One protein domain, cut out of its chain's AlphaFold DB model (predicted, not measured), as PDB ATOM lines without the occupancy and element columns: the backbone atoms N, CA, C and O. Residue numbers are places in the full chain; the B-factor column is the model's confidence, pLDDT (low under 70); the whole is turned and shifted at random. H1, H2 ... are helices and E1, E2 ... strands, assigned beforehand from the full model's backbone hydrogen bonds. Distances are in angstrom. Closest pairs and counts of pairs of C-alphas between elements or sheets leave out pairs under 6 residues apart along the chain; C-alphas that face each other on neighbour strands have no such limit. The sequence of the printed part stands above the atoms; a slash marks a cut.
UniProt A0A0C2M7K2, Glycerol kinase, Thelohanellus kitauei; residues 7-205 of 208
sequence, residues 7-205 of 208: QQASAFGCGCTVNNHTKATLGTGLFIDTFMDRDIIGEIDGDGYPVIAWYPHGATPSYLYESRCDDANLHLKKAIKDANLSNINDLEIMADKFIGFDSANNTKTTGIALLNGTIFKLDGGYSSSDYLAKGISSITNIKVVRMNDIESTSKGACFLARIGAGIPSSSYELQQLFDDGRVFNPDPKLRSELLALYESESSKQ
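AT A GLANCE: This is residues 7 to 205 of the 208 residues of the protein "Glycerol kinase" of Thelohanellus kitauei (UniProt A0A0C2M7K2). A strongly twisted sheet of seven strands forms the middle of an elongated body, curled round the short helix H1 on one face, with H3 and H5 packed on the other. At one end of the long axis H6 crosses H1 and H7 is near H6; at the other end H8 crosses H3 and H5. The 199 printed residues run H1 E1 E2 E3 E4 H2 H3 E5 H4 H5 E6 H6 H7 E7 H8, of mixed class. The mixed sheet has the order E3 E4 E2 E1 E5 E6 E7. The whole is compact, with a radius of gyration of the C-alphas of 17.1 A, and spans 59 by 32 by 27 A.

IN THESE COORDINATES: H1, residues 7 to 13, begins at C-alpha 7 (-19.936, 4.846, 191.650). E1 is residues 21 to 26, E2 30 to 37 (21.9 A), E3 48 to 54 and E4 62 to 69 (23.4 A). H2 is residues 72 to 81, H3 88 to 99 (15.8 A), E5 119 to 123, H4 125 to 128, H5 130 to 140 (15.2 A) and E6 144 to 146. H6 is residues 152 to 164 (18.1 A), H7 171 to 177 and E7 182 to 184. H8, residues 188 to 202 (21.1 A), ends at C-alpha 202 (9.811, 18.728, 187.261).

HOW THE PARTS SIT: The hairpin E1 and E2 has N 23 and O 33 at 2.8 A; in the hairpin E3 and E4, N 51 and O 64 are 2.8 A apart. E1 and E5 are parallel, with N 24 and O 121 at 2.8 A. Three layers, helices on both faces of the sheet, are formed by H3 and H5 on one face and H1 on the other. H1 touches H6, about perpendicular at 75 degrees, with the C-alphas of Gly 13 and Gly 156 closest at 3.6 A. H3, over E2 at a height of 10.9 A, touches H2 at a steep tilt of 46 degrees, opposite ways; the C-alphas of His 75 and Asp 90 are closest, 5.1 A. H2 only grazes the sheet; H4 is at the sheet's level. H5 touches H8, about perpendicular at 80 degrees, closest at the C-alphas of Ser 138 and Arg 191, 5.0 A. Every O i to N i+4 pair is within hydrogen-bond range in H1, H2, H3, H5, H6, H7 and H8; H4 is too short for one.

THE WHOLE: The C-alphas of Gly 166 and Lys 204 are farthest apart, 59.3 A. The printed part has no cut. The H3 to E5 link, residues 100 to 118, is long. pLDDT is under 70 in residues 42 to 47, 70 to 118, 171 to 180 and 198 to 205.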
ATOM      1  N   GLN A   7     -20.436   3.521 191.263       88.38
ATOM      2  CA  GLN A   7     -19.936   4.846 191.650       88.38
ATOM      3  C   GLN A   7     -21.049   5.738 192.216       88.38
ATOM      4  O   GLN A   7     -20.882   6.317 193.292       88.38
ATOM      5  N   GLN A   8     -22.235   5.746 191.593       92.62
ATOM      6  CA  GLN A   8     -23.383   6.519 192.081       92.62
ATOM      7  C   GLN A   8     -23.901   5.995 193.427       92.62
ATOM      8  O   GLN A   8     -24.218   6.782 194.325       92.62
ATOM      9  N   ALA A   9     -23.963   4.668 193.597       91.81
ATOM     10  CA  ALA A   9     -24.326   4.060 194.875       91.81
ATOM     11  C   ALA A   9     -23.322   4.450 195.956       91.81
ATOM     12  O   ALA A   9     -23.700   4.855 197.051       91.81
ATOM     13  N   SER A  10     -22.040   4.390 195.628       90.12
ATOM     14  CA  SER A  10     -20.965   4.748 196.534       90.12
ATOM     15  C   SER A  10     -20.995   6.235 196.929       90.12
ATOM     16  O   SER A  10     -20.917   6.544 198.119       90.12
ATOM     17  N   ALA A  11     -21.245   7.158 195.991       90.56
ATOM     18  CA  ALA A  11     -21.452   8.582 196.287       90.56
ATOM     19  C   ALA A  11     -22.616   8.811 197.263       90.56
ATOM     20  O   ALA A  11     -22.474   9.546 198.248       90.56
ATOM     21  N   PHE A  12     -23.742   8.120 197.057       90.62
ATOM     22  CA  PHE A  12     -24.862   8.159 197.997       90.62
ATOM     23  C   PHE A  12     -24.476   7.589 199.371       90.62
ATOM     24  O   PHE A  12     -24.783   8.189 200.401       90.62
ATOM     25  N   GLY A  13     -23.768   6.457 199.404       88.88
ATOM     26  CA  GLY A  13     -23.313   5.793 200.631       88.88
ATOM     27  C   GLY A  13     -22.310   6.611 201.452       88.88
ATOM     28  O   GLY A  13     -22.248   6.455 202.676       88.88
ATOM     29  N   CYS A  14     -21.581   7.520 200.801       88.00
ATOM     30  CA  CYS A  14     -20.737   8.526 201.445       88.00
ATOM     31  C   CYS A  14     -21.511   9.771 201.909       88.00
ATOM     32  O   CYS A  14     -20.919  10.664 202.516       88.00
ATOM     33  N   GLY A  15     -22.815   9.866 201.647       87.62
ATOM     34  CA  GLY A  15     -23.629  11.025 202.015       87.62
ATOM     35  C   GLY A  15     -23.405  12.240 201.109       87.62
ATOM     36  O   GLY A  15     -23.564  13.382 201.553       87.62
ATOM     37  N   CYS A  16     -23.018  12.032 199.847       88.44
ATOM     38  CA  CYS A  16     -22.932  13.104 198.855       88.44
ATOM     39  C   CYS A  16     -24.319  13.449 198.303       88.44
ATOM     40  O   CYS A  16     -24.602  13.210 197.141       88.44
ATOM     41  N   THR A  17     -25.200  13.971 199.158       87.06
ATOM     42  CA  THR A  17     -26.602  14.307 198.839       87.06
ATOM     43  C   THR A  17     -26.899  15.807 198.932       87.06
ATOM     44  O   THR A  17     -28.050  16.226 198.821       87.06
ATOM     45  N   VAL A  18     -25.863  16.617 199.152       85.75
ATOM     46  CA  VAL A  18     -25.906  18.082 199.211       85.75
ATOM     47  C   VAL A  18     -24.995  18.611 198.115       85.75
ATOM     48  O   VAL A  18     -23.929  18.034 197.890       85.75
ATOM     49  N   ASN A  19     -25.420  19.665 197.413       84.69
ATOM     50  CA  ASN A  19     -24.646  20.214 196.301       84.69
ATOM     51  C   ASN A  19     -23.205  20.481 196.731       84.69
ATOM     52  O   ASN A  19     -22.950  20.979 197.830       84.69
ATOM     53  N   ASN A  20     -22.277  20.135 195.843       78.75
ATOM     54  CA  ASN A  20     -20.835  20.280 196.017       78.75
ATOM     55  C   ASN A  20     -20.219  19.283 197.008       78.75
ATOM     56  O   ASN A  20     -19.024  19.372 197.285       78.75
ATOM     57  N   HIS A  21     -20.982  18.329 197.551       85.38
ATOM     58  CA  HIS A  21     -20.370  17.165 198.183       85.38
ATOM     59  C   HIS A  21     -19.723  16.309 197.100       85.38
ATOM     60  O   HIS A  21     -20.390  15.839 196.175       85.38
ATOM     61  N   THR A  22     -18.423  16.096 197.253       85.56
ATOM     62  CA  THR A  22     -17.606  15.348 196.310       85.56
ATOM     63  C   THR A  22     -17.070  14.110 196.993       85.56
ATOM     64  O   THR A  22     -16.609  14.166 198.132       85.56
ATOM     65  N   LYS A  23     -17.098  12.990 196.286       87.75
ATOM     66  CA  LYS A  23     -16.475  11.740 196.694       87.75
ATOM     67  C   LYS A  23     -15.395  11.373 195.686       87.75
ATOM     68  O   LYS A  23     -15.606  11.537 194.490       87.75
ATOM     69  N   ALA A  24     -14.281  10.836 196.163       85.19
ATOM     70  CA  ALA A  24     -13.281  10.182 195.343       85.19
ATOM     71  C   ALA A  24     -13.014   8.745 195.796       85.19
ATOM     72  O   ALA A  24     -12.610   8.511 196.939       85.19
ATOM     73  N   THR A  25     -13.174   7.815 194.852       84.00
ATOM     74  CA  THR A  25     -12.856   6.396 195.017       84.00
ATOM     75  C   THR A  25     -11.401   6.137 194.665       84.00
ATOM     76  O   THR A  25     -11.023   6.182 193.495       84.00
ATOM     77  N   LEU A  26     -10.580   5.813 195.666       78.56
ATOM     78  CA  LEU A  26      -9.174   5.450 195.479       78.56
ATOM     79  C   LEU A  26      -9.039   3.926 195.321       78.56
ATOM     80  O   LEU A  26      -8.856   3.188 196.299       78.56
ATOM     81  N   GLY A  27      -9.142   3.450 194.076       75.06
ATOM     82  CA  GLY A  27      -9.114   2.031 193.707       75.06
ATOM     83  C   GLY A  27      -8.089   1.713 192.615       75.06
ATOM     84  O   GLY A  27      -6.982   2.244 192.606       75.06
ATOM     85  N   THR A  28      -8.437   0.809 191.688       70.31
ATOM     86  CA  THR A  28      -7.565   0.499 190.540       70.31
ATOM     87  C   THR A  28      -7.447   1.634 189.527       70.31
ATOM     88  O   THR A  28      -6.535   1.607 188.707       70.31
ATOM     89  N   GLY A  29      -8.351   2.602 189.612       74.00
ATOM     90  CA  GLY A  29      -8.246   3.951 189.077       74.00
ATOM     91  C   GLY A  29      -8.821   4.917 190.118       74.00
ATOM     92  O   GLY A  29      -9.166   4.503 191.232       74.00
ATOM     93  N   LEU A  30      -8.930   6.184 189.751       77.69
ATOM     94  CA  LEU A  30      -9.595   7.220 190.529       77.69
ATOM     95  C   LEU A  30     -10.909   7.591 189.845       77.69
ATOM     96  O   LEU A  30     -10.907   7.959 188.673       77.69
ATOM     97  N   PHE A  31     -12.002   7.514 190.593       83.25
ATOM     98  CA  PHE A  31     -13.300   8.064 190.202       83.25
ATOM     99  C   PHE A  31     -13.628   9.221 191.125       83.25
ATOM    100  O   PHE A  31     -13.396   9.111 192.329       83.25
ATOM    101  N   ILE A  32     -14.144  10.311 190.573       84.06
ATOM    102  CA  ILE A  32     -14.570  11.483 191.330       84.06
ATOM    103  C   ILE A  32     -16.014  11.781 190.957       84.06
ATOM    104  O   ILE A  32     -16.311  12.081 189.803       84.06
ATOM    105  N   ASP A  33     -16.877  11.754 191.963       87.94
ATOM    106  CA  ASP A  33     -18.313  11.962 191.852       87.94
ATOM    107  C   ASP A  33     -18.700  13.199 192.658       87.94
ATOM    108  O   ASP A  33     -18.547  13.219 193.884       87.94
ATOM    109  N   THR A  34     -19.224  14.235 192.007       86.94
ATOM    110  CA  THR A  34     -19.716  15.431 192.713       86.94
ATOM    111  C   THR A  34     -21.194  15.623 192.534       86.94
ATOM    112  O   THR A  34     -21.686  15.714 191.414       86.94
ATOM    113  N   PHE A  35     -21.902  15.721 193.653       88.81
ATOM    114  CA  PHE A  35     -23.338  15.920 193.643       88.81
ATOM    115  C   PHE A  35     -23.695  17.347 193.260       88.81
ATOM    116  O   PHE A  35     -23.227  18.303 193.876       88.81
ATOM    117  N   MET A  36     -24.538  17.468 192.238       86.69
ATOM    118  CA  MET A  36     -24.997  18.747 191.702       86.69
ATOM    119  C   MET A  36     -26.499  18.963 191.909       86.69
ATOM    120  O   MET A  36     -27.006  20.025 191.569       86.69
ATOM    121  N   ASP A  37     -27.228  17.967 192.428       89.56
ATOM    122  CA  ASP A  37     -28.691  17.887 192.357       89.56
ATOM    123  C   ASP A  37     -29.196  18.245 190.957       89.56
ATOM    124  O   ASP A  37     -29.156  17.397 190.075       89.56
ATOM    125  N   ARG A  38     -29.636  19.489 190.750       87.44
ATOM    126  CA  ARG A  38     -30.175  20.025 189.495       87.44
ATOM    127  C   ARG A  38     -29.332  21.156 188.894       87.44
ATOM    128  O   ARG A  38     -29.649  21.619 187.801       87.44
ATOM    129  N   ASP A  39     -28.254  21.557 189.560       83.38
ATOM    130  CA  ASP A  39     -27.315  22.594 189.118       83.38
ATOM    131  C   ASP A  39     -26.279  21.994 188.152       83.38
ATOM    132  O   ASP A  39     -25.086  21.921 188.439       83.38
ATOM    133  N   ILE A  40     -26.753  21.486 187.011       75.94
ATOM    134  CA  ILE A  40     -25.926  20.723 186.069       75.94
ATOM    135  C   ILE A  40     -24.877  21.627 185.416       75.94
ATOM    136  O   ILE A  40     -25.211  22.584 184.712       75.94
ATOM    137  N   ILE A  41     -23.610  21.249 185.566       70.06
ATOM    138  CA  ILE A  41     -22.494  21.781 184.784       70.06
ATOM    139  C   ILE A  41     -22.278  20.848 183.587       70.06
ATOM    140  O   ILE A  41     -22.122  19.639 183.760       70.06
ATOM    141  N   GLY A  42     -22.339  21.399 182.371       63.66
ATOM    142  CA  GLY A  42     -22.304  20.615 181.132       63.66
ATOM    143  C   GLY A  42     -20.960  19.931 180.877       63.66
ATOM    144  O   GLY A  42     -20.929  18.734 180.618       63.66
ATOM    145  N   GLU A  43     -19.862  20.675 180.979       63.78
ATOM    146  CA  GLU A  43     -18.502  20.162 180.811       63.78
ATOM    147  C   GLU A  43     -17.528  21.095 181.542       63.78
ATOM    148  O   GLU A  43     -17.656  22.317 181.449       63.78
ATOM    149  N   ILE A  44     -16.590  20.517 182.295       60.34
ATOM    150  CA  ILE A  44     -15.437  21.210 182.871       60.34
ATOM    151  C   ILE A  44     -14.220  20.658 182.124       60.34
ATOM    152  O   ILE A  44     -13.840  19.512 182.348       60.34
ATOM    153  N   ASP A  45     -13.684  21.435 181.182       56.75
ATOM    154  CA  ASP A  45     -12.412  21.204 180.476       56.75
ATOM    155  C   ASP A  45     -12.119  19.757 180.010       56.75
ATOM    156  O   ASP A  45     -10.983  19.295 180.056       56.75
ATOM    157  N   GLY A  46     -13.131  19.029 179.523       58.16
ATOM    158  CA  GLY A  46     -12.963  17.688 178.942       58.16
ATOM    159  C   GLY A  46     -12.664  16.556 179.930       58.16
ATOM    160  O   GLY A  46     -12.433  15.425 179.502       58.16
ATOM    161  N   ASP A  47     -12.697  16.824 181.237       66.31
ATOM    162  CA  ASP A  47     -12.230  15.889 182.271       66.31
ATOM    163  C   ASP A  47     -13.337  15.071 182.949       66.31
ATOM    164  O   ASP A  47     -13.075  14.254 183.832       66.31
ATOM    165  N   GLY A  48     -14.583  15.235 182.514       76.12
ATOM    166  CA  GLY A  48     -15.725  14.512 183.059       76.12
ATOM    167  C   GLY A  48     -17.036  14.902 182.396       76.12
ATOM    168  O   GLY A  48     -17.084  15.770 181.521       76.12
ATOM    169  N   TYR A  49     -18.120  14.273 182.828       83.62
ATOM    170  CA  TYR A  49     -19.445  14.480 182.256       83.62
ATOM    171  C   TYR A  49     -20.542  14.330 183.315       83.62
ATOM    172  O   TYR A  49     -20.384  13.592 184.293       83.62
ATOM    173  N   PRO A  50     -21.682  15.025 183.147       87.00
ATOM    174  CA  PRO A  50     -22.826  14.824 184.013       87.00
ATOM    175  C   PRO A  50     -23.434  13.437 183.782       87.00
ATOM    176  O   PRO A  50     -23.708  13.030 182.651       87.00
ATOM    177  N   VAL A  51     -23.713  12.735 184.872       90.94
ATOM    178  CA  VAL A  51     -24.433  11.459 184.900       90.94
ATOM    179  C   VAL A  51     -25.643  11.569 185.820       90.94
ATOM    180  O   VAL A  51     -25.701  12.410 186.719       90.94
ATOM    181  N   ILE A  52     -26.643  10.715 185.607       92.50
ATOM    182  CA  ILE A  52     -27.769  10.617 186.541       92.50
ATOM    183  C   ILE A  52     -27.239  10.051 187.862       92.50
ATOM    184  O   ILE A  52     -26.668   8.965 187.876       92.50
ATOM    185  N   ALA A  53     -27.462  10.768 188.962       92.06
ATOM    186  CA  ALA A  53     -27.123  10.316 190.307       92.06
ATOM    187  C   ALA A  53     -28.099   9.223 190.758       92.06
ATOM    188  O   ALA A  53     -27.746   8.062 190.954       92.06
ATOM    189  N   TRP A  54     -29.368   9.604 190.881       90.50
ATOM    190  CA  TRP A  54     -30.478   8.721 191.208       90.50
ATOM    191  C   TRP A  54     -31.787   9.347 190.739       90.50
ATOM    192  O   TRP A  54     -31.927  10.567 190.625       90.50
ATOM    193  N   TYR A  55     -32.764   8.481 190.476       88.88
ATOM    194  CA  TYR A  55     -34.066   8.872 189.954       88.88
ATOM    195  C   TYR A  55     -35.192   8.157 190.714       88.88
ATOM    196  O   TYR A  55     -35.587   7.045 190.348       88.88
ATOM    197  N   PRO A  56     -35.704   8.759 191.804       79.12
ATOM    198  CA  PRO A  56     -36.873   8.237 192.498       79.12
ATOM    199  C   PRO A  56     -38.093   8.240 191.567       79.12
ATOM    200  O   PRO A  56     -38.277   9.154 190.762       79.12
ATOM    201  N   HIS A  57     -38.947   7.221 191.672       79.50
ATOM    202  CA  HIS A  57     -40.109   7.088 190.794       79.50
ATOM    203  C   HIS A  57     -41.052   8.296 190.920       79.50
ATOM    204  O   HIS A  57     -41.496   8.626 192.017       79.50
ATOM    205  N   GLY A  58     -41.365   8.940 189.791       80.56
ATOM    206  CA  GLY A  58     -42.259  10.103 189.739       80.56
ATOM    207  C   GLY A  58     -41.646  11.419 190.238       80.56
ATOM    208  O   GLY A  58     -42.362  12.415 190.313       80.56
ATOM    209  N   ALA A  59     -40.353  11.438 190.574       83.81
ATOM    210  CA  ALA A  59     -39.626  12.650 190.943       83.81
ATOM    211  C   ALA A  59     -38.908  13.265 189.726       83.81
ATOM    212  O   ALA A  59     -39.132  12.868 188.588       83.81
ATOM    213  N   THR A  60     -38.045  14.251 189.954       87.38
ATOM    214  CA  THR A  60     -37.046  14.713 188.976       87.38
ATOM    215  C   THR A  60     -35.719  14.015 189.293       87.38
ATOM    216  O   THR A  60     -35.432  13.832 190.478       87.38
ATOM    217  N   PRO A  61     -34.923  13.580 188.297       90.62
ATOM    218  CA  PRO A  61     -33.604  13.018 188.572       90.62
ATOM    219  C   PRO A  61     -32.674  14.067 189.188       90.62
ATOM    220  O   PRO A  61     -32.754  15.251 188.853       90.62
ATOM    221  N   SER A  62     -31.776  13.598 190.049       91.75
ATOM    222  CA  SER A  62     -30.598  14.352 190.480       91.75
ATOM    223  C   SER A  62     -29.380  13.917 189.661       91.75
ATOM    224  O   SER A  62     -29.374  12.826 189.079       91.75
ATOM    225  N   TYR A  63     -28.337  14.742 189.643       91.94
ATOM    226  CA  TYR A  63     -27.159  14.560 188.798       91.94
ATOM    227  C   TYR A  63     -25.853  14.578 189.604       91.94
ATOM    228  O   TYR A  63     -25.720  15.290 190.604       91.94
ATOM    229  N   LEU A  64     -24.898  13.770 189.148       89.69
ATOM    230  CA  LEU A  64     -23.494  13.810 189.551       89.69
ATOM    231  C   LEU A  64     -22.676  14.345 188.379       89.69
ATOM    232  O   LEU A  64     -23.023  14.101 187.227       89.69
ATOM    233  N   TYR A  65     -21.585  15.042 188.664       86.94
ATOM    234  CA  TYR A  65     -20.507  15.222 187.701       86.94
ATOM    235  C   TYR A  65     -19.458  14.150 187.980       86.94
ATOM    236  O   TYR A  65     -18.909  14.115 189.086       86.94
ATOM    237  N   GLU A  66     -19.235  13.268 187.008       86.06
ATOM    238  CA  GLU A  66     -18.315  12.138 187.123       86.06
ATOM    239  C   GLU A  66     -17.058  12.412 186.294       86.06
ATOM    240  O   GLU A  66     -17.133  12.756 185.113       86.06
ATOM    241  N   SER A  67     -15.897  12.242 186.918       80.25
ATOM    242  CA  SER A  67     -14.587  12.295 186.262       80.25
ATOM    243  C   SER A  67     -13.746  11.088 186.664       80.25
ATOM    244  O   SER A  67     -13.953  10.480 187.721       80.25
ATOM    245  N   ARG A  68     -12.802  10.707 185.799       77.75
ATOM    246  CA  ARG A  68     -12.015   9.480 185.953       77.75
ATOM    247  C   ARG A  68     -10.549   9.706 185.603       77.75
ATOM    248  O   ARG A  68     -10.231  10.359 184.618       77.75
ATOM    249  N   CYS A  69      -9.660   9.087 186.374       72.69
ATOM    250  CA  CYS A  69      -8.234   9.005 186.079       72.69
ATOM    251  C   CYS A  69      -7.746   7.558 186.246       72.69
ATOM    252  O   CYS A  69      -7.714   7.020 187.353       72.69
ATOM    253  N   ASP A  70      -7.365   6.914 185.142       69.62
ATOM    254  CA  ASP A  70      -6.947   5.504 185.133       69.62
ATOM    255  C   ASP A  70      -5.545   5.278 185.711       69.62
ATOM    256  O   ASP A  70      -5.300   4.276 186.388       69.62
ATOM    257  N   ASP A  71      -4.643   6.241 185.530       64.94
ATOM    258  CA  ASP A  71      -3.248   6.127 185.972       64.94
ATOM    259  C   ASP A  71      -3.057   6.400 187.471       64.94
ATOM    260  O   ASP A  71      -2.009   6.085 188.042       64.94
ATOM    261  N   ALA A  72      -4.093   6.906 188.148       64.00
ATOM    262  CA  ALA A  72      -4.050   7.252 189.565       64.00
ATOM    263  C   ALA A  72      -3.591   6.094 190.466       64.00
ATOM    264  O   ALA A  72      -2.965   6.323 191.490       64.00
ATOM    265  N   ASN A  73      -3.854   4.840 190.097       58.19
ATOM    266  CA  ASN A  73      -3.469   3.664 190.884       58.19
ATOM    267  C   ASN A  73      -1.979   3.309 190.792       58.19
ATOM    268  O   ASN A  73      -1.383   2.924 191.801       58.19
ATOM    269  N   LEU A  74      -1.364   3.426 189.609       59.53
ATOM    270  CA  LEU A  74       0.083   3.213 189.452       59.53
ATOM    271  C   LEU A  74       0.853   4.173 190.368       59.53
ATOM    272  O   LEU A  74       1.790   3.787 191.068       59.53
ATOM    273  N   HIS A  75       0.360   5.398 190.376       59.03
ATOM    274  CA  HIS A  75       0.813   6.537 191.139       59.03
ATOM    275  C   HIS A  75       0.567   6.330 192.656       59.03
ATOM    276  O   HIS A  75       1.510   6.146 193.431       59.03
ATOM    277  N   LEU A  76      -0.682   6.126 193.088       60.91
ATOM    278  CA  LEU A  76      -1.038   5.835 194.491       60.91
ATOM    279  C   LEU A  76      -0.244   4.691 195.119       60.91
ATOM    280  O   LEU A  76       0.209   4.809 196.259       60.91
ATOM    281  N   LYS A  77      -0.077   3.568 194.409       59.41
ATOM    282  CA  LYS A  77       0.669   2.412 194.925       59.41
ATOM    283  C   LYS A  77       2.109   2.770 195.256       59.41
ATOM    284  O   LYS A  77       2.634   2.274 196.251       59.41
ATOM    285  N   LYS A  78       2.742   3.597 194.425       56.91
ATOM    286  CA  LYS A  78       4.122   4.036 194.620       56.91
ATOM    287  C   LYS A  78       4.213   5.003 195.803       56.91
ATOM    288  O   LYS A  78       4.981   4.743 196.724       56.91
ATOM    289  N   ALA A  79       3.326   5.999 195.863       54.50
ATOM    290  CA  ALA A  79       3.241   6.939 196.984       54.50
ATOM    291  C   ALA A  79       2.959   6.256 198.344       54.50
ATOM    292  O   ALA A  79       3.546   6.621 199.363       54.50
ATOM    293  N   ILE A  80       2.087   5.239 198.377       54.41
ATOM    294  CA  ILE A  80       1.754   4.493 199.604       54.41
ATOM    295  C   ILE A  80       2.885   3.547 200.014       54.41
ATOM    296  O   ILE A  80       3.221   3.482 201.196       54.41
ATOM    297  N   LYS A  81       3.474   2.810 199.063       52.25
ATOM    298  CA  LYS A  81       4.546   1.840 199.336       52.25
ATOM    299  C   LYS A  81       5.802   2.512 199.885       52.25
ATOM    300  O   LYS A  81       6.457   1.937 200.752       52.25
ATOM    301  N   ASP A  82       6.101   3.714 199.410       52.31
ATOM    302  CA  ASP A  82       7.294   4.443 199.826       52.31
ATOM    303  C   ASP A  82       7.073   5.222 201.138       52.31
ATOM    304  O   ASP A  82       8.037   5.742 201.692       52.31
ATOM    305  N   ALA A  83       5.835   5.262 201.667       47.50
ATOM    306  CA  ALA A  83       5.417   5.953 202.901       47.50
ATOM    307  C   ALA A  83       5.913   7.412 203.026       47.50
ATOM    308  O   ALA A  83       5.915   7.992 204.111       47.50
ATOM    309  N   ASN A  84       6.328   8.004 201.908       49.81
ATOM    310  CA  ASN A  84       7.061   9.252 201.829       49.81
ATOM    311  C   ASN A  84       6.486  10.024 200.637       49.81
ATOM    312  O   ASN A  84       6.322   9.454 199.559       49.81
ATOM    313  N   LEU A  85       6.152  11.306 200.816       52.78
ATOM    314  CA  LEU A  85       5.511  12.169 199.798       52.78
ATOM    315  C   LEU A  85       6.397  12.449 198.563       52.78
ATOM    316  O   LEU A  85       6.110  13.349 197.783       52.78
ATOM    317  N   SER A  86       7.474  11.689 198.366       47.31
ATOM    318  CA  SER A  86       8.459  11.839 197.295       47.31
ATOM    319  C   SER A  86       7.984  11.362 195.921       47.31
ATOM    320  O   SER A  86       8.794  11.284 195.014       47.31
ATOM    321  N   ASN A  87       6.712  10.998 195.744       57.91
ATOM    322  CA  ASN A  87       6.114  10.947 194.407       57.91
ATOM    323  C   ASN A  87       4.977  11.965 194.329       57.91
ATOM    324  O   ASN A  87       3.805  11.636 194.159       57.91
ATOM    325  N   ILE A  88       5.354  13.219 194.558       56.91
ATOM    326  CA  ILE A  88       4.479  14.387 194.579       56.91
ATOM    327  C   ILE A  88       3.687  14.543 193.279       56.91
ATOM    328  O   ILE A  88       2.527  14.935 193.337       56.91
ATOM    329  N   ASN A  89       4.259  14.125 192.143       59.34
ATOM    330  CA  ASN A  89       3.595  14.098 190.836       59.34
ATOM    331  C   ASN A  89       2.237  13.375 190.869       59.34
ATOM    332  O   ASN A  89       1.311  13.747 190.158       59.34
ATOM    333  N   ASP A  90       2.081  12.376 191.735       62.03
ATOM    334  CA  ASP A  90       0.840  11.615 191.875       62.03
ATOM    335  C   ASP A  90      -0.234  12.407 192.631       62.03
ATOM    336  O   ASP A  90      -1.410  12.396 192.267       62.03
ATOM    337  N   LEU A  91       0.181  13.111 193.688       63.81
ATOM    338  CA  LEU A  91      -0.672  14.009 194.467       63.81
ATOM    339  C   LEU A  91      -1.039  15.266 193.685       63.81
ATOM    340  O   LEU A  91      -2.109  15.818 193.905       63.81
ATOM    341  N   GLU A  92      -0.159  15.690 192.789       61.75
ATOM    342  CA  GLU A  92      -0.345  16.776 191.836       61.75
ATOM    343  C   GLU A  92      -1.356  16.406 190.760       61.75
ATOM    344  O   GLU A  92      -2.315  17.138 190.587       61.75
ATOM    345  N   ILE A  93      -1.216  15.245 190.109       62.31
ATOM    346  CA  ILE A  93      -2.231  14.732 189.171       62.31
ATOM    347  C   ILE A  93      -3.581  14.620 189.880       62.31
ATOM    348  O   ILE A  93      -4.617  14.971 189.324       62.31
ATOM    349  N   MET A  94      -3.580  14.165 191.132       62.94
ATOM    350  CA  MET A  94      -4.784  14.164 191.954       62.94
ATOM    351  C   MET A  94      -5.303  15.563 192.240       62.94
ATOM    352  O   MET A  94      -6.500  15.778 192.124       62.94
ATOM    353  N   ALA A  95      -4.444  16.513 192.604       62.56
ATOM    354  CA  ALA A  95      -4.840  17.891 192.838       62.56
ATOM    355  C   ALA A  95      -5.421  18.506 191.562       62.56
ATOM    356  O   ALA A  95      -6.546  18.983 191.591       62.56
ATOM    357  N   ASP A  96      -4.723  18.409 190.438       61.09
ATOM    358  CA  ASP A  96      -5.184  18.835 189.123       61.09
ATOM    359  C   ASP A  96      -6.562  18.243 188.803       61.09
ATOM    360  O   ASP A  96      -7.512  18.982 188.571       61.09
ATOM    361  N   LYS A  97      -6.754  16.931 188.974       59.69
ATOM    362  CA  LYS A  97      -8.069  16.301 188.755       59.69
ATOM    363  C   LYS A  97      -9.127  16.657 189.809       59.69
ATOM    364  O   LYS A  97     -10.312  16.688 189.492       59.69
ATOM    365  N   PHE A  98      -8.751  16.940 191.057       59.06
ATOM    366  CA  PHE A  98      -9.690  17.280 192.137       59.06
ATOM    367  C   PHE A  98     -10.160  18.739 192.096       59.06
ATOM    368  O   PHE A  98     -11.313  19.021 192.429       59.06
ATOM    369  N   ILE A  99      -9.286  19.677 191.730       53.81
ATOM    370  CA  ILE A  99      -9.529  21.127 191.827       53.81
ATOM    371  C   ILE A  99      -9.261  21.898 190.540       53.81
ATOM    372  O   ILE A  99      -9.567  23.091 190.514       53.81
ATOM    373  N   GLY A 100      -8.716  21.259 189.503       54.16
ATOM    374  CA  GLY A 100      -8.137  21.962 188.362       54.16
ATOM    375  C   GLY A 100      -7.071  22.904 188.866       54.16
ATOM    376  O   GLY A 100      -7.228  24.115 188.768       54.16
ATOM    377  N   PHE A 101      -6.102  22.381 189.605       50.47
ATOM    378  CA  PHE A 101      -5.029  23.185 190.163       50.47
ATOM    379  C   PHE A 101      -3.798  23.030 189.306       50.47
ATOM    380  O   PHE A 101      -3.107  22.017 189.363       50.47
ATOM    381  N   ASP A 102      -3.523  24.091 188.564       56.19
ATOM    382  CA  ASP A 102      -2.271  24.270 187.870       56.19
ATOM    383  C   ASP A 102      -1.181  24.556 188.903       56.19
ATOM    384  O   ASP A 102      -1.025  25.679 189.398       56.19
ATOM    385  N   SER A 103      -0.443  23.506 189.253       50.16
ATOM    386  CA  SER A 103       0.679  23.608 190.178       50.16
ATOM    387  C   SER A 103       1.840  24.419 189.614       50.16
ATOM    388  O   SER A 103       2.465  25.179 190.354       50.16
ATOM    389  N   ALA A 104       2.070  24.365 188.297       52.09
ATOM    390  CA  ALA A 104       3.131  25.129 187.646       52.09
ATOM    391  C   ALA A 104       2.923  26.646 187.795       52.09
ATOM    392  O   ALA A 104       3.892  27.396 187.906       52.09
ATOM    393  N   ASN A 105       1.665  27.091 187.851       53.19
ATOM    394  CA  ASN A 105       1.311  28.496 188.055       53.19
ATOM    395  C   ASN A 105       0.784  28.805 189.470       53.19
ATOM    396  O   ASN A 105       0.501  29.965 189.780       53.19
ATOM    397  N   ASN A 106       0.670  27.802 190.351       56.78
ATOM    398  CA  ASN A 106       0.013  27.894 191.662       56.78
ATOM    399  C   ASN A 106      -1.379  28.565 191.568       56.78
ATOM    400  O   ASN A 106      -1.788  29.336 192.445       56.78
ATOM    401  N   THR A 107      -2.108  28.287 190.484       49.84
ATOM    402  CA  THR A 107      -3.417  28.880 190.185       49.84
ATOM    403  C   THR A 107      -4.499  27.816 190.080       49.84
ATOM    404  O   THR A 107      -4.281  26.741 189.537       49.84
ATOM    405  N   LYS A 108      -5.704  28.124 190.571       53.53
ATOM    406  CA  LYS A 108      -6.892  27.305 190.307       53.53
ATOM    407  C   LYS A 108      -7.383  27.625 188.897       53.53
ATOM    408  O   LYS A 108      -7.837  28.742 188.665       53.53
ATOM    409  N   THR A 109      -7.242  26.684 187.983       46.75
ATOM    410  CA  THR A 109      -7.582  26.813 186.572       46.75
ATOM    411  C   THR A 109      -9.017  26.370 186.311       46.75
ATOM    412  O   THR A 109      -9.795  27.221 185.896       46.75
ATOM    413  N   THR A 110      -9.436  25.145 186.650       50.44
ATOM    414  CA  THR A 110     -10.781  24.639 186.272       50.44
ATOM    415  C   THR A 110     -11.031  23.232 186.822       50.44
ATOM    416  O   THR A 110     -10.572  22.244 186.268       50.44
ATOM    417  N   GLY A 111     -11.759  23.095 187.929       51.06
ATOM    418  CA  GLY A 111     -12.075  21.768 188.457       51.06
ATOM    419  C   GLY A 111     -13.252  21.763 189.408       51.06
ATOM    420  O   GLY A 111     -13.702  22.805 189.888       51.06
ATOM    421  N   ILE A 112     -13.772  20.568 189.666       50.75
ATOM    422  CA  ILE A 112     -15.064  20.351 190.323       50.75
ATOM    423  C   ILE A 112     -15.149  21.011 191.713       50.75
ATOM    424  O   ILE A 112     -16.213  21.449 192.149       50.75
ATOM    425  N   ALA A 113     -14.014  21.171 192.392       49.00
ATOM    426  CA  ALA A 113     -13.938  21.835 193.686       49.00
ATOM    427  C   ALA A 113     -13.726  23.370 193.637       49.00
ATOM    428  O   ALA A 113     -13.341  23.990 194.635       49.00
ATOM    429  N   LEU A 114     -14.034  24.018 192.505       47.69
ATOM    430  CA  LEU A 114     -14.302  25.465 192.439       47.69
ATOM    431  C   LEU A 114     -15.632  25.858 193.105       47.69
ATOM    432  O   LEU A 114     -15.899  27.043 193.314       47.69
ATOM    433  N   LEU A 115     -16.453  24.880 193.480       52.81
ATOM    434  CA  LEU A 115     -17.688  25.118 194.203       52.81
ATOM    435  C   LEU A 115     -17.362  25.419 195.677       52.81
ATOM    436  O   LEU A 115     -16.849  24.593 196.427       52.81
ATOM    437  N   ASN A 116     -17.601  26.660 196.100       50.69
ATOM    438  CA  ASN A 116     -17.302  27.101 197.460       50.69
ATOM    439  C   ASN A 116     -18.022  26.203 198.493       50.69
ATOM    440  O   ASN A 116     -19.226  25.976 198.382       50.69
ATOM    441  N   GLY A 117     -17.295  25.699 199.497       55.88
ATOM    442  CA  GLY A 117     -17.851  24.824 200.539       55.88
ATOM    443  C   GLY A 117     -17.813  23.314 200.256       55.88
ATOM    444  O   GLY A 117     -18.407  22.566 201.030       55.88
ATOM    445  N   THR A 118     -17.112  22.851 199.212       66.94
ATOM    446  CA  THR A 118     -16.943  21.415 198.920       66.94
ATOM    447  C   THR A 118     -16.398  20.631 200.117       66.94
ATOM    448  O   THR A 118     -15.324  20.925 200.651       66.94
ATOM    449  N   ILE A 119     -17.131  19.587 200.511       73.25
ATOM    450  CA  ILE A 119     -16.640  18.530 201.401       73.25
ATOM    451  C   ILE A 119     -16.137  17.403 200.509       73.25
ATOM    452  O   ILE A 119     -16.912  16.842 199.736       73.25
ATOM    453  N   PHE A 120     -14.850  17.082 200.631       84.19
ATOM    454  CA  PHE A 120     -14.201  16.077 199.800       84.19
ATOM    455  C   PHE A 120     -14.049  14.762 200.558       84.19
ATOM    456  O   PHE A 120     -13.302  14.693 201.533       84.19
ATOM    457  N   LYS A 121     -14.764  13.723 200.141       87.81
ATOM    458  CA  LYS A 121     -14.803  12.427 200.820       87.81
ATOM    459  C   LYS A 121     -13.914  11.414 200.103       87.81
ATOM    460  O   LYS A 121     -14.008  11.280 198.891       87.81
ATOM    461  N   LEU A 122     -13.061  10.705 200.837       86.00
ATOM    462  CA  LEU A 122     -12.195   9.647 200.311       86.00
ATOM    463  C   LEU A 122     -12.676   8.278 200.772       86.00
ATOM    464  O   LEU A 122     -12.855   8.069 201.975       86.00
ATOM    465  N   ASP A 123     -12.784   7.344 199.835       85.19
ATOM    466  CA  ASP A 123     -12.993   5.924 200.108       85.19
ATOM    467  C   ASP A 123     -12.157   5.030 199.165       85.19
ATOM    468  O   ASP A 123     -11.279   5.501 198.435       85.19
ATOM    469  N   GLY A 124     -12.358   3.714 199.243       79.62
ATOM    470  CA  GLY A 124     -11.593   2.724 198.482       79.62
ATOM    471  C   GLY A 124     -10.327   2.235 199.193       79.62
ATOM    472  O   GLY A 124      -9.867   2.813 200.181       79.62
ATOM    473  N   GLY A 125      -9.754   1.130 198.708       74.75
ATOM    474  CA  GLY A 125      -8.687   0.395 199.406       74.75
ATOM    475  C   GLY A 125      -7.418   1.211 199.698       74.75
ATOM    476  O   GLY A 125      -6.748   0.975 200.707       74.75
ATOM    477  N   TYR A 126      -7.115   2.211 198.866       73.56
ATOM    478  CA  TYR A 126      -5.951   3.088 199.051       73.56
ATOM    479  C   TYR A 126      -6.220   4.292 199.962       73.56
ATOM    480  O   TYR A 126      -5.276   4.955 200.389       73.56
ATOM    481  N   SER A 127      -7.479   4.553 200.330       76.00
ATOM    482  CA  SER A 127      -7.820   5.642 201.253       76.00
ATOM    483  C   SER A 127      -7.312   5.404 202.680       76.00
ATOM    484  O   SER A 127      -7.209   6.350 203.451       76.00
ATOM    485  N   SER A 128      -6.898   4.184 203.044       78.94
ATOM    486  CA  SER A 128      -6.460   3.796 204.399       78.94
ATOM    487  C   SER A 128      -5.216   4.528 204.951       78.94
ATOM    488  O   SER A 128      -4.910   4.401 206.140       78.94
ATOM    489  N   SER A 129      -4.547   5.369 204.159       82.19
ATOM    490  CA  SER A 129      -3.421   6.198 204.605       82.19
ATOM    491  C   SER A 129      -3.867   7.589 205.082       82.19
ATOM    492  O   SER A 129      -4.274   8.438 204.289       82.19
ATOM    493  N   ASP A 130      -3.722   7.862 206.386       86.31
ATOM    494  CA  ASP A 130      -3.913   9.209 206.961       86.31
ATOM    495  C   ASP A 130      -2.979  10.242 206.324       86.31
ATOM    496  O   ASP A 130      -3.331  11.407 206.143       86.31
ATOM    497  N   TYR A 131      -1.763   9.805 206.011       81.56
ATOM    498  CA  TYR A 131      -0.723  10.640 205.440       81.56
ATOM    499  C   TYR A 131      -1.078  11.068 204.013       81.56
ATOM    500  O   TYR A 131      -0.962  12.247 203.686       81.56
ATOM    501  N   LEU A 132      -1.626  10.149 203.207       78.56
ATOM    502  CA  LEU A 132      -2.165  10.459 201.882       78.56
ATOM    503  C   LEU A 132      -3.338  11.443 201.978       78.56
ATOM    504  O   LEU A 132      -3.333  12.464 201.296       78.56
ATOM    505  N   ALA A 133      -4.312  11.183 202.856       85.19
ATOM    506  CA  ALA A 133      -5.466  12.066 203.041       85.19
ATOM    507  C   ALA A 133      -5.046  13.484 203.478       85.19
ATOM    508  O   ALA A 133      -5.584  14.482 202.990       85.19
ATOM    509  N   LYS A 134      -4.035  13.587 204.351       87.06
ATOM    510  CA  LYS A 134      -3.443  14.864 204.764       87.06
ATOM    511  C   LYS A 134      -2.685  15.557 203.629       87.06
ATOM    512  O   LYS A 134      -2.797  16.778 203.503       87.06
ATOM    513  N   GLY A 135      -1.949  14.798 202.814       81.88
ATOM    514  CA  GLY A 135      -1.263  15.288 201.616       81.88
ATOM    515  C   GLY A 135      -2.250  15.888 200.618       81.88
ATOM    516  O   GLY A 135      -2.136  17.072 200.310       81.88
ATOM    517  N   ILE A 136      -3.283  15.123 200.236       80.06
ATOM    518  CA  ILE A 136      -4.380  15.571 199.360       80.06
ATOM    519  C   ILE A 136      -5.025  16.837 199.930       80.06
ATOM    520  O   ILE A 136      -5.135  17.836 199.228       80.06
ATOM    521  N   SER A 137      -5.395  16.850 201.214       84.62
ATOM    522  CA  SER A 137      -6.007  18.031 201.843       84.62
ATOM    523  C   SER A 137      -5.121  19.280 201.767       84.62
ATOM    524  O   SER A 137      -5.602  20.382 201.502       84.62
ATOM    525  N   SER A 138      -3.813  19.120 201.971       85.06
ATOM    526  CA  SER A 138      -2.863  20.239 202.009       85.06
ATOM    527  C   SER A 138      -2.541  20.771 200.608       85.06
ATOM    528  O   SER A 138      -2.568  21.987 200.391       85.06
ATOM    529  N   ILE A 139      -2.309  19.880 199.638       77.31
ATOM    530  CA  ILE A 139      -2.040  20.264 198.243       77.31
ATOM    531  C   ILE A 139      -3.288  20.797 197.537       77.31
ATOM    532  O   ILE A 139      -3.188  21.704 196.717       77.31
ATOM    533  N   THR A 140      -4.481  20.326 197.913       74.25
ATOM    534  CA  THR A 140      -5.725  20.854 197.338       74.25
ATOM    535  C   THR A 140      -6.249  22.098 198.051       74.25
ATOM    536  O   THR A 140      -7.089  22.829 197.525       74.25
ATOM    537  N   ASN A 141      -5.749  22.359 199.261       79.38
ATOM    538  CA  ASN A 141      -6.297  23.350 200.180       79.38
ATOM    539  C   ASN A 141      -7.802  23.138 200.460       79.38
ATOM    540  O   ASN A 141      -8.561  24.096 200.625       79.38
ATOM    541  N   ILE A 142      -8.235  21.874 200.504       79.19
ATOM    542  CA  ILE A 142      -9.617  21.465 200.776       79.19
ATOM    543  C   ILE A 142      -9.656  20.564 202.003       79.19
ATOM    544  O   ILE A 142      -8.746  19.775 202.265       79.19
ATOM    545  N   LYS A 143     -10.740  20.672 202.773       85.75
ATOM    546  CA  LYS A 143     -11.026  19.726 203.847       85.75
ATOM    547  C   LYS A 143     -11.353  18.358 203.252       85.75
ATOM    548  O   LYS A 143     -12.338  18.212 202.530       85.75
ATOM    549  N   VAL A 144     -10.564  17.364 203.631       87.00
ATOM    550  CA  VAL A 144     -10.761  15.974 203.226       87.00
ATOM    551  C   VAL A 144     -11.371  15.190 204.380       87.00
ATOM    552  O   VAL A 144     -10.935  15.311 205.522       87.00
ATOM    553  N   VAL A 145     -12.371  14.368 204.095       89.69
ATOM    554  CA  VAL A 145     -12.985  13.425 205.028       89.69
ATOM    555  C   VAL A 145     -12.686  12.028 204.516       89.69
ATOM    556  O   VAL A 145     -13.204  11.613 203.487       89.69
ATOM    557  N   ARG A 146     -11.843  11.281 205.214       89.94
ATOM    558  CA  ARG A 146     -11.633   9.874 204.888       89.94
ATOM    559  C   ARG A 146     -12.711   9.041 205.552       89.94
ATOM    560  O   ARG A 146     -12.746   8.994 206.778       89.94
ATOM    561  N   MET A 147     -13.528   8.358 204.764       87.50
ATOM    562  CA  MET A 147     -14.603   7.512 205.274       87.50
ATOM    563  C   MET A 147     -14.043   6.372 206.141       87.50
ATOM    564  O   MET A 147     -13.018   5.778 205.813       87.50
ATOM    565  N   ASN A 148     -14.710   6.080 207.263       80.75
ATOM    566  CA  ASN A 148     -14.367   4.931 208.113       80.75
ATOM    567  C   ASN A 148     -14.749   3.607 207.439       80.75
ATOM    568  O   ASN A 148     -14.074   2.595 207.603       80.75
ATOM    569  N   ASP A 149     -15.854   3.639 206.697       75.69
ATOM    570  CA  ASP A 149     -16.389   2.519 205.942       75.69
ATOM    571  C   ASP A 149     -15.906   2.600 204.490       75.69
ATOM    572  O   ASP A 149     -16.154   3.593 203.801       75.69
ATOM    573  N   ILE A 150     -15.206   1.559 204.045       70.94
ATOM    574  CA  ILE A 150     -14.699   1.440 202.673       70.94
ATOM    575  C   ILE A 150     -15.708   0.765 201.727       70.94
ATOM    576  O   ILE A 150     -15.500   0.803 200.519       70.94
ATOM    577  N   GLU A 151     -16.807   0.197 202.246       79.12
ATOM    578  CA  GLU A 151     -17.865  -0.501 201.487       79.12
ATOM    579  C   GLU A 151     -19.072   0.418 201.194       79.12
ATOM    580  O   GLU A 151     -20.247   0.029 201.233       79.12
ATOM    581  N   SER A 152     -18.780   1.679 200.873       86.12
ATOM    582  CA  SER A 152     -19.759   2.737 200.572       86.12
ATOM    583  C   SER A 152     -20.752   2.350 199.465       86.12
ATOM    584  O   SER A 152     -21.929   2.708 199.542       86.12
ATOM    585  N   THR A 153     -20.313   1.573 198.469       88.75
ATOM    586  CA  THR A 153     -21.143   1.068 197.364       88.75
ATOM    587  C   THR A 153     -22.313   0.239 197.878       88.75
ATOM    588  O   THR A 153     -23.477   0.536 197.591       88.75
ATOM    589  N   SER A 154     -22.022  -0.794 198.675       88.50
ATOM    590  CA  SER A 154     -23.044  -1.687 199.227       88.50
ATOM    591  C   SER A 154     -23.973  -0.941 200.177       88.50
ATOM    592  O   SER A 154     -25.190  -1.151 200.150       88.50
ATOM    593  N   LYS A 155     -23.419  -0.020 200.970       87.25
ATOM    594  CA  LYS A 155     -24.185   0.846 201.866       87.25
ATOM    595  C   LYS A 155     -25.183   1.713 201.098       87.25
ATOM    596  O   LYS A 155     -26.376   1.671 201.395       87.25
ATOM    597  N   GLY A 156     -24.738   2.451 200.083       89.00
ATOM    598  CA  GLY A 156     -25.624   3.314 199.301       89.00
ATOM    599  C   GLY A 156     -26.687   2.540 198.523       89.00
ATOM    600  O   GLY A 156     -27.855   2.933 198.533       89.00
ATOM    601  N   ALA A 157     -26.326   1.387 197.947       90.38
ATOM    602  CA  ALA A 157     -27.286   0.497 197.295       90.38
ATOM    603  C   ALA A 157     -28.380   0.017 198.270       90.38
ATOM    604  O   ALA A 157     -29.565   0.056 197.936       90.38
ATOM    605  N   CYS A 158     -28.000  -0.375 199.492       88.50
ATOM    606  CA  CYS A 158     -28.939  -0.779 200.542       88.50
ATOM    607  C   CYS A 158     -29.908   0.356 200.914       88.50
ATOM    608  O   CYS A 158     -31.126   0.153 200.961       88.50
ATOM    609  N   PHE A 159     -29.388   1.570 201.119       86.88
ATOM    610  CA  PHE A 159     -30.213   2.728 201.468       86.88
ATOM    611  C   PHE A 159     -31.196   3.112 200.363       86.88
ATOM    612  O   PHE A 159     -32.379   3.328 200.634       86.88
ATOM    613  N   LEU A 160     -30.742   3.155 199.112       86.69
ATOM    614  CA  LEU A 160     -31.607   3.480 197.981       86.69
ATOM    615  C   LEU A 160     -32.659   2.397 197.728       86.69
ATOM    616  O   LEU A 160     -33.803   2.727 197.410       86.69
ATOM    617  N   ALA A 161     -32.324   1.121 197.942       87.88
ATOM    618  CA  ALA A 161     -33.297   0.033 197.889       87.88
ATOM    619  C   ALA A 161     -34.393   0.193 198.958       87.88
ATOM    620  O   ALA A 161     -35.572   0.018 198.646       87.88
ATOM    621  N   ARG A 162     -34.040   0.589 200.192       85.25
ATOM    622  CA  ARG A 162     -35.028   0.921 201.239       85.25
ATOM    623  C   ARG A 162     -35.933   2.076 200.841       85.25
ATOM    624  O   ARG A 162     -37.148   1.948 200.982       85.25
ATOM    625  N   ILE A 163     -35.354   3.172 200.340       83.12
ATOM    626  CA  ILE A 163     -36.110   4.346 199.878       83.12
ATOM    627  C   ILE A 163     -37.096   3.927 198.783       83.12
ATOM    628  O   ILE A 163     -38.284   4.233 198.875       83.12
ATOM    629  N   GLY A 164     -36.634   3.162 197.788       82.44
ATOM    630  CA  GLY A 164     -37.480   2.642 196.710       82.44
ATOM    631  C   GLY A 164     -38.569   1.675 197.187       82.44
ATOM    632  O   GLY A 164     -39.638   1.614 196.583       82.44
ATOM    633  N   ALA A 165     -38.334   0.955 198.286       86.38
ATOM    634  CA  ALA A 165     -39.318   0.092 198.938       86.38
ATOM    635  C   ALA A 165     -40.285   0.848 199.874       86.38
ATOM    636  O   ALA A 165     -41.165   0.224 200.465       86.38
ATOM    637  N   GLY A 166     -40.130   2.169 200.035       84.75
ATOM    638  CA  GLY A 166     -40.945   2.975 200.948       84.75
ATOM    639  C   GLY A 166     -40.675   2.691 202.429       84.75
ATOM    640  O   GLY A 166     -41.520   2.986 203.272       84.75
ATOM    641  N   ILE A 167     -39.522   2.102 202.758       84.00
ATOM    642  CA  ILE A 167     -39.155   1.780 204.137       84.00
ATOM    643  C   ILE A 167     -38.534   3.033 204.772       84.00
ATOM    644  O   ILE A 167     -37.456   3.451 204.337       84.00
ATOM    645  N   PRO A 168     -39.160   3.636 205.799       77.25
ATOM    646  CA  PRO A 168     -38.646   4.851 206.422       77.25
ATOM    647  C   PRO A 168     -37.296   4.590 207.096       77.25
ATOM    648  O   PRO A 168     -37.099   3.548 207.722       77.25
ATOM    649  N   SER A 169     -36.368   5.538 206.986       74.25
ATOM    650  CA  SER A 169     -35.088   5.485 207.699       74.25
ATOM    651  C   SER A 169     -35.236   6.073 209.100       74.25
ATOM    652  O   SER A 169     -35.791   7.158 209.275       74.25
ATOM    653  N   SER A 170     -34.721   5.371 210.103       74.88
ATOM    654  CA  SER A 170     -34.574   5.901 211.460       74.88
ATOM    655  C   SER A 170     -33.464   6.958 211.527       74.88
ATOM    656  O   SER A 170     -32.574   7.005 210.676       74.88
ATOM    657  N   SER A 171     -33.471   7.787 212.573       67.19
ATOM    658  CA  SER A 171     -32.391   8.750 212.836       67.19
ATOM    659  C   SER A 171     -31.021   8.081 212.981       67.19
ATOM    660  O   SER A 171     -30.025   8.645 212.547       67.19
ATOM    661  N   TYR A 172     -30.976   6.869 213.538       65.25
ATOM    662  CA  TYR A 172     -29.762   6.061 213.653       65.25
ATOM    663  C   TYR A 172     -29.236   5.601 212.285       65.25
ATOM    664  O   TYR A 172     -28.049   5.710 212.007       65.25
ATOM    665  N   GLU A 173     -30.115   5.138 211.394       67.81
ATOM    666  CA  GLU A 173     -29.728   4.735 210.034       67.81
ATOM    667  C   GLU A 173     -29.258   5.942 209.207       67.81
ATOM    668  O   GLU A 173     -28.258   5.861 208.498       67.81
ATOM    669  N   LEU A 174     -29.916   7.096 209.348       67.88
ATOM    670  CA  LEU A 174     -29.436   8.341 208.748       67.88
ATOM    671  C   LEU A 174     -28.075   8.747 209.333       67.88
ATOM    672  O   LEU A 174     -27.177   9.091 208.577       67.88
ATOM    673  N   GLN A 175     -27.868   8.634 210.647       65.38
ATOM    674  CA  GLN A 175     -26.548   8.851 211.250       65.38
ATOM    675  C   GLN A 175     -25.488   7.900 210.702       65.38
ATOM    676  O   GLN A 175     -24.360   8.329 210.530       65.38
ATOM    677  N   GLN A 176     -25.825   6.652 210.368       66.00
ATOM    678  CA  GLN A 176     -24.863   5.765 209.719       66.00
ATOM    679  C   GLN A 176     -24.472   6.258 208.323       66.00
ATOM    680  O   GLN A 176     -23.301   6.156 207.977       66.00
ATOM    681  N   LEU A 177     -25.389   6.825 207.527       66.00
ATOM    682  CA  LEU A 177     -25.035   7.527 206.275       66.00
ATOM    683  C   LEU A 177     -24.085   8.707 206.526       66.00
ATOM    684  O   LEU A 177     -23.191   8.948 205.718       66.00
ATOM    685  N   PHE A 178     -24.271   9.403 207.648       65.50
ATOM    686  CA  PHE A 178     -23.516  10.590 208.048       65.50
ATOM    687  C   PHE A 178     -22.422  10.314 209.090       65.50
ATOM    688  O   PHE A 178     -22.015  11.252 209.774       65.50
ATOM    689  N   ASP A 179     -21.945   9.070 209.243       64.25
ATOM    690  CA  ASP A 179     -20.765   8.791 210.068       64.25
ATOM    691  C   ASP A 179     -19.559   9.370 209.329       64.25
ATOM    692  O   ASP A 179     -18.928   8.731 208.478       64.25
ATOM    693  N   ASP A 180     -19.352  10.665 209.556       68.06
ATOM    694  CA  ASP A 180     -18.297  11.446 208.959       68.06
ATOM    695  C   ASP A 180     -16.996  10.842 209.459       68.06
ATOM    696  O   ASP A 180     -16.670  10.884 210.647       68.06
ATOM    697  N   GLY A 181     -16.286  10.198 208.540       84.12
ATOM    698  CA  GLY A 181     -15.021   9.579 208.859       84.12
ATOM    699  C   GLY A 181     -13.979  10.603 209.316       84.12
ATOM    700  O   GLY A 181     -14.256  11.746 209.687       84.12
ATOM    701  N   ARG A 182     -12.711  10.215 209.311       90.69
ATOM    702  CA  ARG A 182     -11.667  11.087 209.845       90.69
ATOM    703  C   ARG A 182     -11.480  12.342 208.989       90.69
ATOM    704  O   ARG A 182     -11.200  12.259 207.796       90.69
ATOM    705  N   VAL A 183     -11.562  13.506 209.629       91.56
ATOM    706  CA  VAL A 183     -11.367  14.812 208.985       91.56
ATOM    707  C   VAL A 183      -9.886  15.198 208.951       91.56
ATOM    708  O   VAL A 183      -9.182  15.135 209.961       91.56
ATOM    709  N   PHE A 184      -9.441  15.682 207.796       90.81
ATOM    710  CA  PHE A 184      -8.127  16.253 207.533       90.81
ATOM    711  C   PHE A 184      -8.313  17.682 207.026       90.81
ATOM    712  O   PHE A 184      -8.978  17.921 206.021       90.81
ATOM    713  N   ASN A 185      -7.742  18.641 207.751       91.56
ATOM    714  CA  ASN A 185      -7.704  20.039 207.328       91.56
ATOM    715  C   ASN A 185      -6.389  20.329 206.592       91.56
ATOM    716  O   ASN A 185      -5.385  19.685 206.923       91.56
ATOM    717  N   PRO A 186      -6.348  21.315 205.679       87.88
ATOM    718  CA  PRO A 186      -5.114  21.706 205.005       87.88
ATOM    719  C   PRO A 186      -4.005  22.088 205.994       87.88
ATOM    720  O   PRO A 186      -4.270  22.713 207.023       87.88
ATOM    721  N   ASP A 187      -2.761  21.702 205.700       89.94
ATOM    722  CA  ASP A 187      -1.566  22.174 206.408       89.94
ATOM    723  C   ASP A 187      -0.712  23.042 205.474       89.94
ATOM    724  O   ASP A 187      -0.141  22.522 204.515       89.94
ATOM    725  N   PRO A 188      -0.608  24.358 205.739       88.50
ATOM    726  CA  PRO A 188       0.182  25.265 204.915       88.50
ATOM    727  C   PRO A 188       1.666  24.898 204.842       88.50
ATOM    728  O   PRO A 188       2.275  25.066 203.790       88.50
ATOM    729  N   LYS A 189       2.248  24.382 205.932       90.06
ATOM    730  CA  LYS A 189       3.665  24.009 205.960       90.06
ATOM    731  C   LYS A 189       3.899  22.795 205.069       90.06
ATOM    732  O   LYS A 189       4.773  22.829 204.209       90.06
ATOM    733  N   LEU A 190       3.062  21.769 205.233       84.69
ATOM    734  CA  LEU A 190       3.117  20.576 204.394       84.69
ATOM    735  C   LEU A 190       2.869  20.922 202.924       84.69
ATOM    736  O   LEU A 190       3.561  20.414 202.053       84.69
ATOM    737  N   ARG A 191       1.917  21.817 202.640       82.44
ATOM    738  CA  ARG A 191       1.667  22.315 201.285       82.44
ATOM    739  C   ARG A 191       2.928  22.926 200.673       82.44
ATOM    740  O   ARG A 191       3.269  22.578 199.551       82.44
ATOM    741  N   SER A 192       3.615  23.816 201.389       82.56
ATOM    742  CA  SER A 192       4.855  24.426 200.895       82.56
ATOM    743  C   SER A 192       5.966  23.398 200.672       82.56
ATOM    744  O   SER A 192       6.661  23.475 199.665       82.56
ATOM    745  N   GLU A 193       6.118  22.428 201.578       82.69
ATOM    746  CA  GLU A 193       7.083  21.330 201.430       82.69
ATOM    747  C   GLU A 193       6.775  20.476 200.187       82.69
ATOM    748  O   GLU A 193       7.680  20.152 199.422       82.69
ATOM    749  N   LEU A 194       5.498  20.168 199.953       76.00
ATOM    750  CA  LEU A 194       5.021  19.408 198.797       76.00
ATOM    751  C   LEU A 194       5.273  20.136 197.473       76.00
ATOM    752  O   LEU A 194       5.863  19.554 196.568       76.00
ATOM    753  N   LEU A 195       4.903  21.414 197.377       74.75
ATOM    754  CA  LEU A 195       5.119  22.210 196.161       74.75
ATOM    755  C   LEU A 195       6.616  22.366 195.835       74.75
ATOM    756  O   LEU A 195       7.018  22.219 194.686       74.75
ATOM    757  N   ALA A 196       7.466  22.571 196.846       75.56
ATOM    758  CA  ALA A 196       8.914  22.663 196.637       75.56
ATOM    759  C   ALA A 196       9.528  21.340 196.138       75.56
ATOM    760  O   ALA A 196      10.460  21.344 195.330       75.56
ATOM    761  N   LEU A 197       9.015  20.196 196.612       70.56
ATOM    762  CA  LEU A 197       9.419  18.887 196.099       70.56
ATOM    763  C   LEU A 197       9.030  18.734 194.626       70.56
ATOM    764  O   LEU A 197       9.877  18.298 193.844       70.56
ATOM    765  N   TYR A 198       7.815  19.142 194.246       66.56
ATOM    766  CA  TYR A 198       7.334  19.089 192.861       66.56
ATOM    767  C   TYR A 198       8.242  19.860 191.907       66.56
ATOM    768  O   TYR A 198       8.796  19.274 190.978       66.56
ATOM    769  N   GLU A 199       8.501  21.136 192.202       67.75
ATOM    770  CA  GLU A 199       9.375  21.988 191.387       67.75
ATOM    771  C   GLU A 199      10.756  21.344 191.168       67.75
ATOM    772  O   GLU A 199      11.321  21.389 190.069       67.75
ATOM    773  N   SER A 200      11.295  20.682 192.200       68.69
ATOM    774  CA  SER A 200      12.590  19.997 192.136       68.69
ATOM    775  C   SER A 200      12.584  18.722 191.277       68.69
ATOM    776  O   SER A 200      13.632  18.343 190.743       68.69
ATOM    777  N   GLU A 201      11.437  18.052 191.147       65.75
ATOM    778  CA  GLU A 201      11.262  16.860 190.312       65.75
ATOM    779  C   GLU A 201      10.963  17.228 188.859       65.75
ATOM    780  O   GLU A 201      11.629  16.699 187.967       65.75
ATOM    781  N   SER A 202      10.086  18.205 188.609       61.12
ATOM    782  CA  SER A 202       9.811  18.728 187.261       61.12
ATOM    783  C   SER A 202      11.075  19.290 186.603       61.12
ATOM    784  O   SER A 202      11.310  19.088 185.414       61.12
ATOM    785  N   SER A 203      11.958  19.914 187.390       56.84
ATOM    786  CA  SER A 203      13.254  20.428 186.917       56.84
ATOM    787  C   SER A 203      14.247  19.332 186.506       56.84
ATOM    788  O   SER A 203      15.156  19.587 185.718       56.84
ATOM    789  N   LYS A 204      14.106  18.106 187.031       57.81
ATOM    790  CA  LYS A 204      14.913  16.942 186.607       57.81
ATOM    791  C   LYS A 204      14.374  16.305 185.328       57.81
ATOM    792  O   LYS A 204      15.012  15.412 184.771       57.81
ATOM    793  N   GLN A 205      13.210  16.756 184.875       48.75
ATOM    794  CA  GLN A 205      12.427  16.152 183.819       48.75
ATOM    795  C   GLN A 205      12.296  17.122 182.627       48.75
ATOM    796  O   GLN A 205      11.182  17.397 182.208       48.75
TER     797      GLN A 205